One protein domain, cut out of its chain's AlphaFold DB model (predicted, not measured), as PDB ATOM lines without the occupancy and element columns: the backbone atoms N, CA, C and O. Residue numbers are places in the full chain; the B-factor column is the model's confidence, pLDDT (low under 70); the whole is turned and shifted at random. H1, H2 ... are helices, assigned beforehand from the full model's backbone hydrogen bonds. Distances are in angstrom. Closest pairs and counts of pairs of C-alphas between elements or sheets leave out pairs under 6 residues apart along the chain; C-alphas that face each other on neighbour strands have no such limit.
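Overview. This is residues 190 to 237 of the 245 residues of a protein of Synechococcus sp. PROS-9-1 (UniProt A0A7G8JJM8). Two helices, H2 and H3, fold back side by side as a helical hairpin, and a third helix, H1, is set off from it at one end of the longest axis, turned across the hairpin's direction. The long loop of residues 201 to 213 joins H1 to the hairpin, passing by the end of H3. The printed part has 48 residues, with three named helices in the order H1, H2, H3 and no named strand; the class is all helix. The whole is compact, with a radius of gyration of the C-alphas of 10.9 A, and spans 28 by 20 by 15 A.

Along the chain. H1 is residues 190 to 200, from C-alpha 190 at (173.822, 182.062, 195.051), and is 15.3 A long from first to last C-alpha. H2 is residues 214 to 219, 10.1 A long. H3, the longest helix, is residues 223 to 235, 18.3 A long, and ends with C-alpha 235 at (180.884, 176.616, 196.245).

Arrangement. H1 is apart from both H2 and H3. H2 and H3 form a helical hairpin and touch; their closest C-alphas, those of Ala 217 and Arg 226, are 4.9 A apart. Their lines stand at a shallow tilt of 21 degrees, and they run opposite ways. In H1 and H3 every O i to N i+4 pair is within hydrogen-bond range; in H2 it is 0 of 2, but 3 of 3 for O i to N i+3.

Size, cuts and confidence. The C-alphas farthest apart, those of Asp 191 and Pro 221, are 29.7 A from each other. The printed part has no cut. The link from H1 to H2 is long, with 13 residues, and that from H2 to H3 is tight, with 3. The mean pLDDT of the printed part is 88.8, and no printed residue is under 70.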
ATOM      1  N   SER A 190     172.432 182.359 195.405       86.56
ATOM      2  CA  SER A 190     173.822 182.062 195.051       86.56
ATOM      3  C   SER A 190     174.485 183.182 194.261       86.56
ATOM      4  O   SER A 190     175.660 183.436 194.506       86.56
ATOM      5  N   ASP A 191     173.773 183.864 193.362       89.81
ATOM      6  CA  ASP A 191     174.331 184.986 192.597       89.81
ATOM      7  C   ASP A 191     174.706 186.146 193.507       89.81
ATOM      8  O   ASP A 191     175.827 186.651 193.417       89.81
ATOM      9  N   VAL A 192     173.818 186.484 194.445       91.81
ATOM     10  CA  VAL A 192     174.042 187.543 195.433       91.81
ATOM     11  C   VAL A 192     175.234 187.200 196.323       91.81
ATOM     12  O   VAL A 192     176.163 187.993 196.461       91.81
ATOM     13  N   VAL A 193     175.259 185.989 196.888       90.69
ATOM     14  CA  VAL A 193     176.364 185.540 197.751       90.69
ATOM     15  C   VAL A 193     177.690 185.513 196.989       90.69
ATOM     16  O   VAL A 193     178.710 185.927 197.533       90.69
ATOM     17  N   ASN A 194     177.693 185.052 195.735       90.00
ATOM     18  CA  ASN A 194     178.889 185.044 194.896       90.00
ATOM     19  C   ASN A 194     179.375 186.458 194.570       90.00
ATOM     20  O   ASN A 194     180.578 186.687 194.593       90.00
ATOM     21  N   PHE A 195     178.466 187.392 194.297       92.81
ATOM     22  CA  PHE A 195     178.820 188.776 194.006       92.81
ATOM     23  C   PHE A 195     179.459 189.463 195.219       92.81
ATOM     24  O   PHE A 195     180.547 190.022 195.105       92.81
ATOM     25  N   PHE A 196     178.862 189.337 196.408       93.38
ATOM     26  CA  PHE A 196     179.471 189.862 197.637       93.38
ATOM     27  C   PHE A 196     180.780 189.153 197.999       93.38
ATOM     28  O   PHE A 196     181.715 189.794 198.478       93.38
ATOM     29  N   TYR A 197     180.883 187.845 197.735       92.62
ATOM     30  CA  TYR A 197     182.151 187.129 197.864       92.62
ATOM     31  C   TYR A 197     183.223 187.726 196.951       92.62
ATOM     32  O   TYR A 197     184.350 187.900 197.404       92.62
ATOM     33  N   ASP A 198     182.890 188.065 195.704       94.06
ATOM     34  CA  ASP A 198     183.840 188.672 194.770       94.06
ATOM     35  C   ASP A 198     184.251 190.079 195.185       94.06
ATOM     36  O   ASP A 198     185.430 190.413 195.110       94.06
ATOM     37  N   ILE A 199     183.313 190.882 195.693       93.81
ATOM     38  CA  ILE A 199     183.618 192.216 196.221       93.81
ATOM     39  C   ILE A 199     184.642 192.129 197.357       93.81
ATOM     40  O   ILE A 199     185.605 192.890 197.360       93.81
ATOM     41  N   LEU A 200     184.451 191.215 198.311       93.56
ATOM     42  CA  LEU A 200     185.225 191.194 199.558       93.56
ATOM     43  C   LEU A 200     186.481 190.316 199.507       93.56
ATOM     44  O   LEU A 200     187.486 190.659 200.124       93.56
ATOM     45  N   ILE A 201     186.423 189.178 198.812       92.38
ATOM     46  CA  ILE A 201     187.489 188.166 198.779       92.38
ATOM     47  C   ILE A 201     187.927 187.904 197.340       92.38
ATOM     48  O   ILE A 201     189.110 187.995 197.039       92.38
ATOM     49  N   GLY A 202     186.992 187.509 196.474       89.44
ATOM     50  CA  GLY A 202     187.182 187.315 195.033       89.44
ATOM     51  C   GLY A 202     188.304 186.377 194.599       89.44
ATOM     52  O   GLY A 202     188.663 186.364 193.431       89.44
ATOM     53  N   VAL A 203     188.851 185.551 195.495       89.50
ATOM     54  CA  VAL A 203     189.801 184.491 195.136       89.50
ATOM     55  C   VAL A 203     189.021 183.231 194.769       89.50
ATOM     56  O   VAL A 203     188.427 182.576 195.632       89.50
ATOM     57  N   ARG A 204     189.007 182.878 193.482       89.50
ATOM     58  CA  ARG A 204     188.264 181.724 192.954       89.50
ATOM     59  C   ARG A 204     189.186 180.527 192.702       89.50
ATOM     60  O   ARG A 204     190.351 180.654 192.332       89.50
ATOM     61  N   SER A 205     188.655 179.319 192.898       87.12
ATOM     62  CA  SER A 205     189.342 178.075 192.526       87.12
ATOM     63  C   SER A 205     188.890 177.596 191.151       87.12
ATOM     64  O   SER A 205     187.698 177.431 190.929       87.12
ATOM     65  N   HIS A 206     189.829 177.221 190.284       86.88
ATOM     66  CA  HIS A 206     189.524 176.665 188.954       86.88
ATOM     67  C   HIS A 206     189.343 175.145 188.926       86.88
ATOM     68  O   HIS A 206     189.312 174.518 187.868       86.88
ATOM     69  N   LYS A 207     189.295 174.527 190.111       80.69
ATOM     70  CA  LYS A 207     188.964 173.113 190.282       80.69
ATOM     71  C   LYS A 207     188.051 172.943 191.500       80.69
ATOM     72  O   LYS A 207     188.450 173.359 192.596       80.69
ATOM     73  N   PRO A 208     186.889 172.279 191.367       71.19
ATOM     74  CA  PRO A 208     186.016 172.000 192.507       71.19
ATOM     75  C   PRO A 208     186.642 170.959 193.449       71.19
ATOM     76  O   PRO A 208     186.476 171.012 194.669       71.19
ATOM     77  N   ARG A 209     187.433 170.024 192.910       73.75
ATOM     78  CA  ARG A 209     188.241 169.060 193.672       73.75
ATOM     79  C   ARG A 209     189.722 169.300 193.373       73.75
ATOM     80  O   ARG A 209     190.091 169.518 192.227       73.75
ATOM     81  N   GLY A 210     190.573 169.290 194.402       78.00
ATOM     82  CA  GLY A 210     192.019 169.500 194.221       78.00
ATOM     83  C   GLY A 210     192.455 170.958 194.007       78.00
ATOM     84  O   GLY A 210     193.442 171.202 193.322       78.00
ATOM     85  N   SER A 211     191.734 171.933 194.575       84.06
ATOM     86  CA  SER A 211     192.202 173.328 194.617       84.06
ATOM     87  C   SER A 211     193.578 173.443 195.286       84.06
ATOM     88  O   SER A 211     193.806 172.834 196.336       84.06
ATOM     89  N   LYS A 212     194.457 174.287 194.730       85.00
ATOM     90  CA  LYS A 212     195.761 174.627 195.329       85.00
ATOM     91  C   LYS A 212     195.630 175.323 196.689       85.00
ATOM     92  O   LYS A 212     196.577 175.316 197.458       85.00
ATOM     93  N   MET A 213     194.449 175.852 197.012       85.94
ATOM     94  CA  MET A 213     194.138 176.487 198.298       85.94
ATOM     95  C   MET A 213     193.686 175.499 199.387       85.94
ATOM     96  O   MET A 213     193.474 175.882 200.538       85.94
ATOM     97  N   ARG A 214     193.522 174.207 199.069       88.56
ATOM     98  CA  ARG A 214     193.135 173.190 200.067       88.56
ATOM     99  C   ARG A 214     194.117 173.062 201.238       88.56
ATOM    100  O   ARG A 214     193.619 172.891 202.349       88.56
ATOM    101  N   PRO A 215     195.453 173.145 201.055       92.00
ATOM    102  CA  PRO A 215     196.404 173.056 202.164       92.00
ATOM    103  C   PRO A 215     196.184 174.104 203.261       92.00
ATOM    104  O   PRO A 215     196.441 173.792 204.418       92.00
ATOM    105  N   ILE A 216     195.605 175.272 202.946       88.88
ATOM    106  CA  ILE A 216     195.254 176.313 203.934       88.88
ATOM    107  C   ILE A 216     194.295 175.769 205.003       88.88
ATOM    108  O   ILE A 216     194.372 176.162 206.163       88.88
ATOM    109  N   ALA A 217     193.460 174.774 204.671       89.25
ATOM    110  CA  ALA A 217     192.608 174.109 205.655       89.25
ATOM    111  C   ALA A 217     193.411 173.517 206.826       89.25
ATOM    112  O   ALA A 217     192.896 173.436 207.933       89.25
ATOM    113  N   LYS A 218     194.660 173.086 206.603       91.00
ATOM    114  CA  LYS A 218     195.500 172.501 207.659       91.00
ATOM    115  C   LYS A 218     195.913 173.536 208.709       91.00
ATOM    116  O   LYS A 218     196.110 173.156 209.856       91.00
ATOM    117  N   LEU A 219     195.971 174.813 208.328       93.56
ATOM    118  CA  LEU A 219     196.339 175.930 209.201       93.56
ATOM    119  C   LEU A 219     195.171 176.412 210.076       93.56
ATOM    120  O   LEU A 219     195.381 177.145 211.034       93.56
ATOM    121  N   LEU A 220     193.930 176.008 209.774       92.94
ATOM    122  CA  LEU A 220     192.762 176.458 210.532       92.94
ATOM    123  C   LEU A 220     192.621 175.692 211.862       92.94
ATOM    124  O   LEU A 220     192.719 174.453 211.868       92.94
ATOM    125  N   PRO A 221     192.308 176.391 212.971       92.50
ATOM    126  CA  PRO A 221     192.409 175.833 214.319       92.50
ATOM    127  C   PRO A 221     191.316 174.805 214.643       92.50
ATOM    128  O   PRO A 221     191.562 173.867 215.392       92.50
ATOM    129  N   SER A 222     190.118 174.910 214.049       95.69
ATOM    130  CA  SER A 222     188.986 174.026 214.377       95.69
ATOM    131  C   SER A 222     188.471 173.217 213.186       95.69
ATOM    132  O   SER A 222     188.422 173.693 212.049       95.69
ATOM    133  N   ARG A 223     187.975 171.994 213.442       92.69
ATOM    134  CA  ARG A 223     187.352 171.133 212.411       92.69
ATOM    135  C   ARG A 223     186.182 171.816 211.691       92.69
ATOM    136  O   ARG A 223     185.933 171.528 210.520       92.69
ATOM    137  N   ARG A 224     185.449 172.704 212.375       94.12
ATOM    138  CA  ARG A 224     184.351 173.488 211.783       94.12
ATOM    139  C   ARG A 224     184.884 174.458 210.730       94.12
ATOM    140  O   ARG A 224     184.375 174.449 209.613       94.12
ATOM    141  N   LEU A 225     185.946 175.202 211.044       91.50
ATOM    142  CA  LEU A 225     186.591 176.126 210.106       91.50
ATOM    143  C   LEU A 225     187.196 175.386 208.907       91.50
ATOM    144  O   LEU A 225     186.978 175.795 207.770       91.50
ATOM    145  N   ARG A 226     187.850 174.235 209.128       92.75
ATOM    146  CA  ARG A 226     188.378 173.391 208.035       92.75
ATOM    147  C   ARG A 226     187.283 172.959 207.060       92.75
ATOM    148  O   ARG A 226     187.443 173.083 205.846       92.75
ATOM    149  N   ARG A 227     186.155 172.466 207.585       92.12
ATOM    150  CA  ARG A 227     184.991 172.072 206.772       92.12
ATOM    151  C   ARG A 227     184.372 173.271 206.054       92.12
ATOM    152  O   ARG A 227     184.061 173.156 204.871       92.12
ATOM    153  N   GLY A 228     184.254 174.407 206.743       91.00
ATOM    154  CA  GLY A 228     183.785 175.671 206.176       91.00
ATOM    155  C   GLY A 228     184.630 176.112 204.984       91.00
ATOM    156  O   GLY A 228     184.088 176.317 203.904       91.00
ATOM    157  N   TRP A 229     185.956 176.132 205.132       89.19
ATOM    158  CA  TRP A 229     186.898 176.477 204.064       89.19
ATOM    159  C   TRP A 229     186.790 175.550 202.849       89.19
ATOM    160  O   TRP A 229     186.656 176.004 201.717       89.19
ATOM    161  N   LEU A 230     186.772 174.231 203.062       90.12
ATOM    162  CA  LEU A 230     186.625 173.267 201.964       90.12
ATOM    163  C   LEU A 230     185.246 173.333 201.288       90.12
ATOM    164  O   LEU A 230     185.110 172.959 200.121       90.12
ATOM    165  N   SER A 231     184.208 173.744 202.019       88.50
ATOM    166  CA  SER A 231     182.887 174.023 201.453       88.50
ATOM    167  C   SER A 231     182.908 175.306 200.626       88.50
ATOM    168  O   SER A 231     182.403 175.300 199.507       88.50
ATOM    169  N   LEU A 232     183.534 176.368 201.137       86.00
ATOM    170  CA  LEU A 232     183.697 177.643 200.445       86.00
ATOM    171  C   LEU A 232     184.419 177.440 199.111       86.00
ATOM    172  O   LEU A 232     183.833 177.720 198.075       86.00
ATOM    173  N   LEU A 233     185.601 176.810 199.124       86.31
ATOM    174  CA  LEU A 233     186.383 176.518 197.915       86.31
ATOM    175  C   LEU A 233     185.611 175.731 196.849       86.31
ATOM    176  O   LEU A 233     185.909 175.860 195.667       86.31
ATOM    177  N   ARG A 234     184.668 174.873 197.259       85.31
ATOM    178  CA  ARG A 234     183.811 174.119 196.336       85.31
ATOM    179  C   ARG A 234     182.687 174.979 195.772       85.31
ATOM    180  O   ARG A 234     182.432 174.905 194.579       85.31
ATOM    181  N   ARG A 235     182.024 175.767 196.623       84.69
ATOM    182  CA  ARG A 235     180.884 176.616 196.245       84.69
ATOM    183  C   ARG A 235     181.297 177.808 195.389       84.69
ATOM    184  O   ARG A 235     180.525 178.223 194.539       84.69
ATOM    185  N   THR A 236     182.496 178.336 195.612       84.69
ATOM    186  CA  THR A 236     183.022 179.487 194.873       84.69
ATOM    187  C   THR A 236     183.929 179.079 193.717       84.69
ATOM    188  O   THR A 236     184.495 179.954 193.069       84.69
ATOM    189  N   ALA A 237     184.084 177.780 193.432       85.81
ATOM    190  CA  ALA A 237     184.890 177.331 192.306       85.81
ATOM    191  C   ALA A 237     184.285 177.799 190.976       85.81
ATOM    192  O   ALA A 237     183.106 177.588 190.707       85.81
TER     193      ALA A 237